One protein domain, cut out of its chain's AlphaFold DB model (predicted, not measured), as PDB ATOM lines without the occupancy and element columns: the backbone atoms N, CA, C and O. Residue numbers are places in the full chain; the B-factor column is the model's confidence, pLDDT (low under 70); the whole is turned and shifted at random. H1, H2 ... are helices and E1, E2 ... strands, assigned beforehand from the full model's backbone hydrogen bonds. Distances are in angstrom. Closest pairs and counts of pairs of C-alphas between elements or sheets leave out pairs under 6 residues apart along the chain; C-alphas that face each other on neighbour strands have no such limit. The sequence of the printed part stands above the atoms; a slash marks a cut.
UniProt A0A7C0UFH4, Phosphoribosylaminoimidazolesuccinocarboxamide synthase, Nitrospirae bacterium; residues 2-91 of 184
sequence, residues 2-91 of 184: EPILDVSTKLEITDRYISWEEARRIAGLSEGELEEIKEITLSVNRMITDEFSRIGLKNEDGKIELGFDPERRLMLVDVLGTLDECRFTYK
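This is residues 2 to 91 of the 184 residues of the protein "Phosphoribosylaminoimidazolesuccinocarboxamide synthase" of Nitrospirae bacterium (UniProt A0A7C0UFH4). One long helix, H2, makes the main axis, and the chain folds back along it as a line of strands, E1 running on into E2, with E4 beside E1 and E3 beside E2, which gives two small two-stranded ribbons, each over a different part of the helix. The short helix H1 lies crosswise near the first end of H2, and before it residues 2 to 19 make a long looped stretch with no named element. The printed part has 90 residues with two named helices and four named strands, in the order H1, H2, E1, E2, E3, E4; both sheets, E1 - E4 and E2 - E3, are antiparallel, and the class is mixed, helices and strands. It is only just compact, close to loose, with a radius of gyration of the C-alphas of 14.1 A, and spans 41 by 30 by 24 A.

In the first stretch, residues 7 to 8 pair with residues 17 to 18, antiparallel. H1, residues 20 to 27, is close to but not clearly touching H2, residues 31 to 53; their closest C-alphas, of Arg 24 and Leu 34, are 6.7 A apart, and their lines are about perpendicular at 73 degrees. In both helices every O i to N i+4 pair is within hydrogen-bond range. A tight link leads from H2 to E1, residues 58 to 62, and the closest C-alphas of these two, of Thr 49 and Asn 59, are 5.5 A apart. E1 runs on into E2, residues 65 to 68, across a break of 2 residues, at 46 degrees. E2 and E3, residues 74 to 77, form a hairpin, antiparallel at 135 degrees, with N 67 and O 75 at 2.9 A and N 75 and O 67 at 2.8 A, within hydrogen-bond range. The closest C-alphas of H2 and E3, of Ile 37 and Leu 74, are 7.8 A apart. E4, residues 86 to 90, is antiparallel to E1 at 165 degrees, with N 58 and O 89 at 2.8 A, within hydrogen-bond range. H2 and E4 are near each other, with 7 pairs of C-alphas within 10 A. H1 and E4 are apart, and so are E2 and E4.

H1 begins with C-alpha 20 at (243.206, 123.835, 210.043) and is 10.4 A from first to last C-alpha. H2 measures 33.0 A and ends with C-alpha 53 at (258.097, 148.716, 204.142). E1 measures 11.4 A, E2 10.5 A, E3 9.4 A and E4 13.1 A. E4 ends with C-alpha 90 at (265.571, 146.653, 210.216).

The C-alphas farthest apart, of Glu 71 and Lys 91, are 44.4 A apart. The printed part has no cut. No link between named elements is long; that from E3 to E4, with 8 residues, is short. The mean pLDDT of the printed part is 94.1, and residue 13 alone is under 70.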
ATOM      1  N   GLU A   2     255.939 133.004 199.486       85.38
ATOM      2  CA  GLU A   2     254.556 133.190 199.925       85.38
ATOM      3  C   GLU A   2     254.475 133.057 201.457       85.38
ATOM      4  O   GLU A   2     255.247 132.272 202.021       85.38
ATOM      5  N   PRO A   3     253.623 133.849 202.138       93.56
ATOM      6  CA  PRO A   3     253.387 133.700 203.569       93.56
ATOM      7  C   PRO A   3     252.839 132.312 203.902       93.56
ATOM      8  O   PRO A   3     252.043 131.756 203.147       93.56
ATOM      9  N   ILE A   4     253.241 131.776 205.051       95.31
ATOM     10  CA  ILE A   4     252.667 130.554 205.622       95.31
ATOM     11  C   ILE A   4     251.618 130.985 206.646       95.31
ATOM     12  O   ILE A   4     251.848 131.933 207.395       95.31
ATOM     13  N   LEU A   5     250.468 130.311 206.652       96.75
ATOM     14  CA  LEU A   5     249.400 130.558 207.611       96.75
ATOM     15  C   LEU A   5     249.326 129.398 208.603       96.75
ATOM     16  O   LEU A   5     249.092 128.256 208.201       96.75
ATOM     17  N   ASP A   6     249.451 129.726 209.884       95.62
ATOM     18  CA  ASP A   6     249.317 128.800 211.005       95.62
ATOM     19  C   ASP A   6     248.234 129.297 211.970       95.62
ATOM     20  O   ASP A   6     247.893 130.481 211.998       95.62
ATOM     21  N   VAL A   7     247.692 128.385 212.776       95.38
ATOM     22  CA  VAL A   7     246.661 128.673 213.783       95.38
ATOM     23  C   VAL A   7     247.033 128.034 215.114       95.38
ATOM     24  O   VAL A   7     247.579 126.928 215.150       95.38
ATOM     25  N   SER A   8     246.728 128.721 216.213       94.31
ATOM     26  CA  SER A   8     246.991 128.241 217.568       94.31
ATOM     27  C   SER A   8     245.777 128.359 218.488       94.31
ATOM     28  O   SER A   8     244.843 129.124 218.245       94.31
ATOM     29  N   THR A   9     245.776 127.566 219.558       91.44
ATOM     30  CA  THR A   9     244.819 127.690 220.665       91.44
ATOM     31  C   THR A   9     245.181 128.875 221.567       91.44
ATOM     32  O   THR A   9     246.352 129.204 221.714       91.44
ATOM     33  N   LYS A  10     244.175 129.485 222.214       81.75
ATOM     34  CA  LYS A  10     244.349 130.590 223.185       81.75
ATOM     35  C   LYS A  10     243.928 130.233 224.625       81.75
ATOM     36  O   LYS A  10     244.088 131.029 225.542       81.75
ATOM     37  N   LEU A  11     243.351 129.044 224.839       74.88
ATOM     38  CA  LEU A  11     242.813 128.625 226.146       74.88
ATOM     39  C   LEU A  11     243.872 127.997 227.069       74.88
ATOM     40  O   LEU A  11     243.731 128.014 228.289       74.88
ATOM     41  N   GLU A  12     244.904 127.395 226.487       71.00
ATOM     42  CA  GLU A  12     245.938 126.658 227.212       71.00
ATOM     43  C   GLU A  12     246.991 127.623 227.794       71.00
ATOM     44  O   GLU A  12     247.130 128.756 227.344       71.00
ATOM     45  N   ILE A  13     247.769 127.181 228.795       67.38
ATOM     46  CA  ILE A  13     248.854 127.992 229.406       67.38
ATOM     47  C   ILE A  13     249.885 128.434 228.355       67.38
ATOM     48  O   ILE A  13     250.548 129.463 228.501       67.38
ATOM     49  N   THR A  14     250.028 127.633 227.304       72.00
ATOM     50  CA  THR A  14     250.832 127.945 226.133       72.00
ATOM     51  C   THR A  14     250.020 127.663 224.889       72.00
ATOM     52  O   THR A  14     249.488 126.560 224.764       72.00
ATOM     53  N   ASP A  15     250.023 128.608 223.960       81.31
ATOM     54  CA  ASP A  15     249.472 128.430 222.626       81.31
ATOM     55  C   ASP A  15     250.030 127.159 221.975       81.31
ATOM     56  O   ASP A  15     251.248 126.949 221.896       81.31
ATOM     57  N   ARG A  16     249.125 126.304 221.502       88.81
ATOM     58  CA  ARG A  16     249.459 125.096 220.755       88.81
ATOM     59  C   ARG A  16     249.088 125.308 219.300       88.81
ATOM     60  O   ARG A  16     247.929 125.583 219.008       88.81
ATOM     61  N   TYR A  17     250.053 125.146 218.399       92.50
ATOM     62  CA  TYR A  17     249.774 125.114 216.966       92.50
ATOM     63  C   TYR A  17     248.958 123.870 216.615       92.50
ATOM     64  O   TYR A  17     249.273 122.765 217.066       92.50
ATOM     65  N   ILE A  18     247.905 124.063 215.824       94.81
ATOM     66  CA  ILE A  18     246.942 123.024 215.457       94.81
ATOM     67  C   ILE A  18     246.733 122.979 213.947       94.81
ATOM     68  O   ILE A  18     247.093 123.904 213.223       94.81
ATOM     69  N   SER A  19     246.142 121.889 213.457       96.31
ATOM     70  CA  SER A  19     245.755 121.814 212.051       96.31
ATOM     71  C   SER A  19     244.542 122.704 211.768       96.31
ATOM     72  O   SER A  19     243.706 122.951 212.640       96.31
ATOM     73  N   TRP A  20     244.397 123.121 210.512       96.56
ATOM     74  CA  TRP A  20     243.206 123.835 210.043       96.56
ATOM     75  C   TRP A  20     241.913 123.030 210.248       96.56
ATOM     76  O   TRP A  20     240.879 123.606 210.573       96.56
ATOM     77  N   GLU A  21     241.970 121.700 210.126       96.38
ATOM     78  CA  GLU A  21     240.829 120.817 210.399       96.38
ATOM     79  C   GLU A  21     240.450 120.816 211.889       96.38
ATOM     80  O   GLU A  21     239.268 120.902 212.234       96.38
ATOM     81  N   GLU A  22     241.444 120.764 212.783       95.69
ATOM     82  CA  GLU A  22     241.210 120.866 214.222       95.69
ATOM     83  C   GLU A  22     240.620 122.235 214.575       95.69
ATOM     84  O   GLU A  22     239.594 122.275 215.254       95.69
ATOM     85  N   ALA A  23     241.201 123.326 214.060       95.31
ATOM     86  CA  ALA A  23     240.711 124.690 214.255       95.31
ATOM     87  C   ALA A  23     239.249 124.839 213.807       95.31
ATOM     88  O   ALA A  23     238.410 125.311 214.575       95.31
ATOM     89  N   ARG A  24     238.919 124.344 212.605       96.50
ATOM     90  CA  ARG A  24     237.555 124.345 212.063       96.50
ATOM     91  C   ARG A  24     236.572 123.639 212.993       96.50
ATOM     92  O   ARG A  24     235.504 124.171 213.289       96.50
ATOM     93  N   ARG A  25     236.946 122.456 213.489       96.44
ATOM     94  CA  ARG A  25     236.108 121.646 214.382       96.44
ATOM     95  C   ARG A  25     235.903 122.307 215.746       96.44
ATOM     96  O   ARG A  25     234.773 122.330 216.223       96.44
ATOM     97  N   ILE A  26     236.962 122.808 216.387       94.44
ATOM     98  CA  ILE A  26     236.864 123.379 217.744       94.44
ATOM     99  C   ILE A  26     236.174 124.745 217.757       94.44
ATOM    100  O   ILE A  26     235.470 125.049 218.714       94.44
ATOM    101  N   ALA A  27     236.346 125.545 216.700       93.31
ATOM    102  CA  ALA A  27     235.726 126.862 216.576       93.31
ATOM    103  C   ALA A  27     234.339 126.816 215.903       93.31
ATOM    104  O   ALA A  27     233.681 127.846 215.785       93.31
ATOM    105  N   GLY A  28     233.875 125.634 215.474       95.69
ATOM    106  CA  GLY A  28     232.569 125.468 214.829       95.69
ATOM    107  C   GLY A  28     232.452 126.248 213.517       95.69
ATOM    108  O   GLY A  28     231.417 126.868 213.261       95.69
ATOM    109  N   LEU A  29     233.524 126.249 212.720       97.06
ATOM    110  CA  LEU A  29     233.614 126.972 211.453       97.06
ATOM    111  C   LEU A  29     233.099 126.107 210.293       97.06
ATOM    112  O   LEU A  29     233.358 124.902 210.202       97.06
ATOM    113  N   SER A  30     232.398 126.737 209.363       97.31
ATOM    114  CA  SER A  30     232.154 126.202 208.027       97.31
ATOM    115  C   SER A  30     233.427 126.273 207.172       97.31
ATOM    116  O   SER A  30     234.375 126.982 207.499       97.31
ATOM    117  N   GLU A  31     233.454 125.542 206.055       96.62
ATOM    118  CA  GLU A  31     234.557 125.641 205.082       96.62
ATOM    119  C   GLU A  31     234.686 127.062 204.508       96.62
ATOM    120  O   GLU A  31     235.794 127.552 204.323       96.62
ATOM    121  N   GLY A  32     233.556 127.746 204.280       97.69
ATOM    122  CA  GLY A  32     233.544 129.122 203.777       97.69
ATOM    123  C   GLY A  32     234.167 130.112 204.762       97.69
ATOM    124  O   GLY A  32     235.026 130.892 204.373       97.69
ATOM    125  N   GLU A  33     233.802 130.024 206.045       97.75
ATOM    126  CA  GLU A  33     234.390 130.869 207.100       97.75
ATOM    127  C   GLU A  33     235.889 130.600 207.271       97.75
ATOM    128  O   GLU A  33     236.663 131.521 207.515       97.75
ATOM    129  N   LEU A  34     236.318 129.341 207.130       97.25
ATOM    130  CA  LEU A  34     237.732 128.982 207.206       97.25
ATOM    131  C   LEU A  34     238.548 129.621 206.078       97.25
ATOM    132  O   LEU A  34     239.671 130.069 206.311       97.25
ATOM    133  N   GLU A  35     238.005 129.649 204.862       97.38
ATOM    134  CA  GLU A  35     238.673 130.274 203.722       97.38
ATOM    135  C   GLU A  35     238.670 131.802 203.841       97.38
ATOM    136  O   GLU A  35     239.715 132.427 203.668       97.38
ATOM    137  N   GLU A  36     237.555 132.393 204.279       97.75
ATOM    138  CA  GLU A  36     237.456 133.831 204.558       97.75
ATOM    139  C   GLU A  36     238.484 134.278 205.617       97.75
ATOM    140  O   GLU A  36     239.160 135.293 205.444       97.75
ATOM    141  N   ILE A  37     238.701 133.482 206.675       97.88
ATOM    142  CA  ILE A  37     239.756 133.726 207.675       97.88
ATOM    143  C   ILE A  37     241.138 133.809 207.016       97.88
ATOM    144  O   ILE A  37     241.914 134.723 207.321       97.88
ATOM    145  N   LYS A  38     241.476 132.881 206.113       97.38
ATOM    146  CA  LYS A  38     242.780 132.887 205.428       97.38
ATOM    147  C   LYS A  38     242.920 134.096 204.511       97.38
ATOM    148  O   LYS A  38     243.973 134.733 204.509       97.38
ATOM    149  N   GLU A  39     241.869 134.438 203.771       97.38
ATOM    150  CA  GLU A  39     241.846 135.608 202.891       97.38
ATOM    151  C   GLU A  39     242.050 136.910 203.676       97.38
ATOM    152  O   GLU A  39     242.916 137.716 203.314       97.38
ATOM    153  N   ILE A  40     241.323 137.086 204.787       97.50
ATOM    154  CA  ILE A  40     241.487 138.224 205.702       97.50
ATOM    155  C   ILE A  40     242.918 138.258 206.238       97.50
ATOM    156  O   ILE A  40     243.566 139.303 206.174       97.50
ATOM    157  N   THR A  41     243.447 137.122 206.700       97.25
ATOM    158  CA  THR A  41     244.808 137.034 207.250       97.25
ATOM    159  C   THR A  41     245.861 137.450 206.222       97.25
ATOM    160  O   THR A  41     246.738 138.263 206.518       97.25
ATOM    161  N   LEU A  42     245.758 136.962 204.984       97.12
ATOM    162  CA  LEU A  42     246.669 137.337 203.900       97.12
ATOM    163  C   LEU A  42     246.533 138.812 203.515       97.12
ATOM    164  O   LEU A  42     247.538 139.466 203.230       97.12
ATOM    165  N   SER A  43     245.308 139.339 203.497       97.00
ATOM    166  CA  SER A  43     245.040 140.749 203.204       97.00
ATOM    167  C   SER A  43     245.653 141.667 204.258       97.00
ATOM    168  O   SER A  43     246.381 142.602 203.920       97.00
ATOM    169  N   VAL A  44     245.451 141.341 205.534       97.44
ATOM    170  CA  VAL A  44     246.056 142.050 206.662       97.44
ATOM    171  C   VAL A  44     247.579 141.975 206.608       97.44
ATOM    172  O   VAL A  44     248.241 143.003 206.737       97.44
ATOM    173  N   ASN A  45     248.149 140.793 206.360       97.25
ATOM    174  CA  ASN A  45     249.595 140.641 206.245       97.25
ATOM    175  C   ASN A  45     250.178 141.531 205.136       97.25
ATOM    176  O   ASN A  45     251.210 142.169 205.350       97.25
ATOM    177  N   ARG A  46     249.525 141.606 203.966       97.00
ATOM    178  CA  ARG A  46     249.945 142.509 202.882       97.00
ATOM    179  C   ARG A  46     249.873 143.969 203.313       97.00
ATOM    180  O   ARG A  46     250.870 144.665 203.189       97.00
ATOM    181  N   MET A  47     248.748 144.396 203.890       97.19
ATOM    182  CA  MET A  47     248.567 145.769 204.368       97.19
ATOM    183  C   MET A  47     249.662 146.175 205.365       97.19
ATOM    184  O   MET A  47     250.328 147.185 205.160       97.19
ATOM    185  N   ILE A  48     249.907 145.366 206.401       97.06
ATOM    186  CA  ILE A  48     250.958 145.638 207.395       97.06
ATOM    187  C   ILE A  48     252.333 145.685 206.722       97.06
ATOM    188  O   ILE A  48     253.125 146.587 206.985       97.06
ATOM    189  N   THR A  49     252.622 144.732 205.836       96.75
ATOM    190  CA  THR A  49     253.909 144.677 205.130       96.75
ATOM    191  C   THR A  49     254.135 145.928 204.284       96.75
ATOM    192  O   THR A  49     255.215 146.514 204.343       96.75
ATOM    193  N   ASP A  50     253.121 146.367 203.542       96.75
ATOM    194  CA  ASP A  50     253.211 147.530 202.666       96.75
ATOM    195  C   ASP A  50     253.421 148.815 203.474       96.75
ATOM    196  O   ASP A  50     254.311 149.595 203.140       96.75
ATOM    197  N   GLU A  51     252.675 149.014 204.564       96.50
ATOM    198  CA  GLU A  51     252.822 150.189 205.433       96.50
ATOM    199  C   GLU A  51     254.210 150.252 206.088       96.50
ATOM    200  O   GLU A  51     254.889 151.278 206.018       96.50
ATOM    201  N   PHE A  52     254.692 149.140 206.649       97.00
ATOM    202  CA  PHE A  52     255.988 149.103 207.334       97.00
ATOM    203  C   PHE A  52     257.189 149.137 206.382       97.00
ATOM    204  O   PHE A  52     258.238 149.689 206.730       97.00
ATOM    205  N   SER A  53     257.035 148.644 205.150       96.50
ATOM    206  CA  SER A  53     258.097 148.716 204.142       96.50
ATOM    207  C   SER A  53     258.466 150.156 203.766       96.50
ATOM    208  O   SER A  53     259.631 150.427 203.466       96.50
ATOM    209  N   ARG A  54     257.514 151.100 203.849       96.19
ATOM    210  CA  ARG A  54     257.731 152.528 203.543       96.19
ATOM    211  C   ARG A  54     258.737 153.186 204.481       96.19
ATOM    212  O   ARG A  54     259.427 154.112 204.069       96.19
ATOM    213  N   ILE A  55     258.838 152.681 205.708       95.62
ATOM    214  CA  ILE A  55     259.761 153.168 206.743       95.62
ATOM    215  C   ILE A  55     260.985 152.245 206.892       95.62
ATOM    216  O   ILE A  55     261.727 152.304 207.870       95.62
ATOM    217  N   GLY A  56     261.200 151.355 205.917       95.75
ATOM    218  CA  GLY A  56     262.353 150.456 205.862       95.75
ATOM    219  C   GLY A  56     262.279 149.246 206.795       95.75
ATOM    220  O   GLY A  56     263.275 148.528 206.919       95.75
ATOM    221  N   LEU A  57     261.133 148.993 207.439       96.69
ATOM    222  CA  LEU A  57     260.930 147.834 208.304       96.69
ATOM    223  C   LEU A  57     260.400 146.640 207.505       96.69
ATOM    224  O   LEU A  57     259.448 146.741 206.736       96.69
ATOM    225  N   LYS A  58     261.017 145.476 207.711       96.56
ATOM    226  CA  LYS A  58     260.583 144.209 207.127       96.56
ATOM    227  C   LYS A  58     259.687 143.471 208.115       96.56
ATOM    228  O   LYS A  58     260.123 143.186 209.226       96.56
ATOM    229  N   ASN A  59     258.472 143.137 207.694       95.81
ATOM    230  CA  ASN A  59     257.570 142.256 208.431       95.81
ATOM    231  C   ASN A  59     258.014 140.793 208.250       95.81
ATOM    232  O   ASN A  59     257.997 140.282 207.129       95.81
ATOM    233  N   GLU A  60     258.475 140.143 209.318       95.25
ATOM    234  CA  GLU A  60     258.849 138.721 209.294       95.25
ATOM    235  C   GLU A  60     257.621 137.823 209.487       95.25
ATOM    236  O   GLU A  60     257.503 136.799 208.815       95.25
ATOM    237  N   ASP A  61     256.710 138.230 210.372       94.88
ATOM    238  CA  ASP A  61     255.425 137.591 210.664       94.88
ATOM    239  C   ASP A  61     254.604 138.458 211.626       94.88
ATOM    240  O   ASP A  61     255.109 139.411 212.226       94.88
ATOM    241  N   GLY A  62     253.343 138.083 211.821       93.31
ATOM    242  CA  GLY A  62     252.495 138.660 212.849       93.31
ATOM    243  C   GLY A  62     251.306 137.778 213.187       93.31
ATOM    244  O   GLY A  62     251.067 136.751 212.548       93.31
ATOM    245  N   LYS A  63     250.561 138.197 214.207       94.06
ATOM    246  CA  LYS A  63     249.347 137.539 214.682       94.06
ATOM    247  C   LYS A  63     248.158 138.482 214.535       94.06
ATOM    248  O   LYS A  63     248.282 139.684 214.758       94.06
ATOM    249  N   ILE A  64     247.006 137.919 214.193       96.12
ATOM    250  CA  ILE A  64     245.717 138.605 214.275       96.12
ATOM    251  C   ILE A  64     244.736 137.737 215.040       96.12
ATOM    252  O   ILE A  64     244.878 136.514 215.082       96.12
ATOM    253  N   GLU A  65     243.717 138.374 215.597       96.00
ATOM    254  CA  GLU A  65     242.600 137.677 216.209       96.00
ATOM    255  C   GLU A  65     241.315 138.047 215.479       96.00
ATOM    256  O   GLU A  65     241.092 139.199 215.100       96.00
ATOM    257  N   LEU A  66     240.477 137.039 215.252       96.62
ATOM    258  CA  LEU A  66     239.183 137.189 214.607       96.62
ATOM    259  C   LEU A  66     238.093 136.710 215.561       96.62
ATOM    260  O   LEU A  66     238.253 135.711 216.263       96.62
ATOM    261  N   GLY A  67     236.984 137.435 215.573       96.25
ATOM    262  CA  GLY A  67     235.763 137.077 216.279       96.25
ATOM    263  C   GLY A  67     234.566 137.088 215.339       96.25
ATOM    264  O   GLY A  67     234.677 137.487 214.181       96.25
ATOM    265  N   PHE A  68     233.415 136.678 215.860       97.19
ATOM    266  CA  PHE A  68     232.132 136.850 215.190       97.19
ATOM    267  C   PHE A  68     231.317 137.927 215.894       97.19
ATOM    268  O   PHE A  68     231.246 137.954 217.125       97.19
ATOM    269  N   ASP A  69     230.672 138.780 215.109       96.75
ATOM    270  CA  ASP A  69     229.621 139.662 215.607       96.75
ATOM    271  C   ASP A  69     228.292 138.891 215.832       96.75
ATOM    272  O   ASP A  69     228.210 137.692 215.527       96.75
ATOM    273  N   PRO A  70     227.231 139.527 216.376       97.56
ATOM    274  CA  PRO A  70     225.947 138.857 216.620       97.56
ATOM    275  C   PRO A  70     225.265 138.289 215.367       97.56
ATOM    276  O   PRO A  70     224.440 137.383 215.484       97.56
ATOM    277  N   GLU A  71     225.615 138.779 214.176       97.69
ATOM    278  CA  GLU A  71     225.104 138.293 212.893       97.69
ATOM    279  C   GLU A  71     226.010 137.225 212.254       97.69
ATOM    280  O   GLU A  71     225.774 136.825 211.112       97.69
ATOM    281  N   ARG A  72     227.016 136.727 212.988       96.31
ATOM    282  CA  ARG A  72     227.993 135.724 212.539       96.31
ATOM    283  C   ARG A  72     228.845 136.202 211.356       96.31
ATOM    284  O   ARG A  72     229.236 135.414 210.501       96.31
ATOM    285  N   ARG A  73     229.179 137.491 211.324       96.88
ATOM    286  CA  ARG A  73     230.182 138.035 210.397       96.88
ATOM    287  C   ARG A  73     231.538 138.101 211.085       96.88
ATOM    288  O   ARG A  73     231.613 138.450 212.266       96.88
ATOM    289  N   LEU A  74     232.599 137.766 210.353       97.31
ATOM    290  CA  LEU A  74     233.963 137.865 210.864       97.31
ATOM    291  C   LEU A  74     234.334 139.327 211.129       97.31
ATOM    292  O   LEU A  74     234.077 140.216 210.318       97.31
ATOM    293  N   MET A  75     234.984 139.563 212.262       96.56
ATOM    294  CA  MET A  75     235.521 140.863 212.644       96.56
ATOM    295  C   MET A  75     236.941 140.717 213.186       96.56
ATOM    296  O   MET A  75     237.235 139.784 213.932       96.56
ATOM    297  N   LEU A  76     237.815 141.665 212.840       96.06
ATOM    298  CA  LEU A  76     239.113 141.810 213.497       96.06
ATOM    299  C   LEU A  76     238.902 142.249 214.946       96.06
ATOM    300  O   LEU A  76     238.164 143.200 215.214       96.06
ATOM    301  N   VAL A  77     239.556 141.546 215.862       94.75
ATOM    302  CA  VAL A  77     239.587 141.859 217.290       94.75
ATOM    303  C   VAL A  77     241.040 141.977 217.756       94.75
ATOM    304  O   VAL A  77     241.968 141.712 216.994       94.75
ATOM    305  N   ASP A  78     241.226 142.386 219.011       93.75
ATOM    306  CA  ASP A  78     242.538 142.705 219.587       93.75
ATOM    307  C   ASP A  78     243.255 143.845 218.824       93.75
ATOM    308  O   ASP A  78     242.605 144.728 218.253       93.75
ATOM    309  N   VAL A  79     244.587 143.893 218.870       92.81
ATOM    310  CA  VAL A  79     245.405 144.911 218.204       92.81
ATOM    311  C   VAL A  79     245.926 144.437 216.847       92.81
ATOM    312  O   VAL A  79     246.165 143.255 216.616       92.81
ATOM    313  N   LEU A  80     246.156 145.391 215.943       93.25
ATOM    314  CA  LEU A  80     246.551 145.139 214.559       93.25
ATOM    315  C   LEU A  80     247.885 145.820 214.238       93.25
ATOM    316  O   LEU A  80     248.027 147.023 214.453       93.25
ATOM    317  N   GLY A  81     248.847 145.070 213.692       92.56
ATOM    318  CA  GLY A  81     250.066 145.635 213.093       92.56
ATOM    319  C   GLY A  81     251.006 146.360 214.060       92.56
ATOM    320  O   GLY A  81     251.847 147.143 213.629       92.56
ATOM    321  N   THR A  82     250.866 146.144 215.369       94.38
ATOM    322  CA  THR A  82     251.739 146.777 216.365       94.38
ATOM    323  C   THR A  82     253.102 146.086 216.413       94.38
ATOM    324  O   THR A  82     253.229 144.910 216.071       94.38
ATOM    325  N   LEU A  83     254.124 146.779 216.930       93.88
ATOM    326  CA  LEU A  83     255.442 146.170 217.182       93.88
ATOM    327  C   LEU A  83     255.386 145.005 218.190       93.88
ATOM    328  O   LEU A  83     256.357 144.269 218.331       93.88
ATOM    329  N   ASP A  84     254.282 144.853 218.924       91.12
ATOM    330  CA  ASP A  84     254.107 143.785 219.905       91.12
ATOM    331  C   ASP A  84     253.510 142.512 219.300       91.12
ATOM    332  O   ASP A  84     253.869 141.424 219.752       91.12
ATOM    333  N   GLU A  85     252.646 142.645 218.291       90.62
ATOM    334  CA  GLU A  85     251.979 141.519 217.619       90.62
ATOM    335  C   GLU A  85     252.620 141.130 216.286       90.62
ATOM    336  O   GLU A  85     252.257 140.116 215.693       90.62
ATOM    337  N   CYS A  86     253.574 141.920 215.797       93.75
ATOM    338  CA  CYS A  86     254.327 141.635 214.583       93.75
ATOM    339  C   CYS A  86     255.831 141.651 214.866       93.75
ATOM    340  O   CYS A  86     256.347 142.491 215.611       93.75
ATOM    341  N   ARG A  87     256.560 140.717 214.254       94.19
ATOM    342  CA  ARG A  87     258.021 140.683 214.293       94.19
ATOM    343  C   ARG A  87     258.566 141.484 213.123       94.19
ATOM    344  O   ARG A  87     258.579 141.016 211.990       94.19
ATOM    345  N   PHE A  88     259.077 142.674 213.417       95.94
ATOM    346  CA  PHE A  88     259.751 143.508 212.429       95.94
ATOM    347  C   PHE A  88     261.270 143.428 212.547       95.94
ATOM    348  O   PHE A  88     261.819 143.324 213.650       95.94
ATOM    349  N   THR A  89     261.959 143.542 211.412       95.88
ATOM    350  CA  THR A  89     263.411 143.723 211.365       95.88
ATOM    351  C   THR A  89     263.811 144.943 210.540       95.88
ATOM    352  O   THR A  89     263.186 145.286 209.540       95.88
ATOM    353  N   TYR A  90     264.901 145.588 210.948       94.62
ATOM    354  CA  TYR A  90     265.571 146.653 210.216       94.62
ATOM    355  C   TYR A  90     267.010 146.239 209.933       94.62
ATOM    356  O   TYR A  90     267.825 146.162 210.852       94.62
ATOM    357  N   LYS A  91     267.341 145.925 208.674       91.19
ATOM    358  CA  LYS A  91     268.685 145.439 208.286       91.19
ATOM    359  C   LYS A  91     269.194 144.301 209.201       91.19
ATOM    360  O   LYS A  91     270.365 144.260 209.565       91.19
TER     361      LYS A  91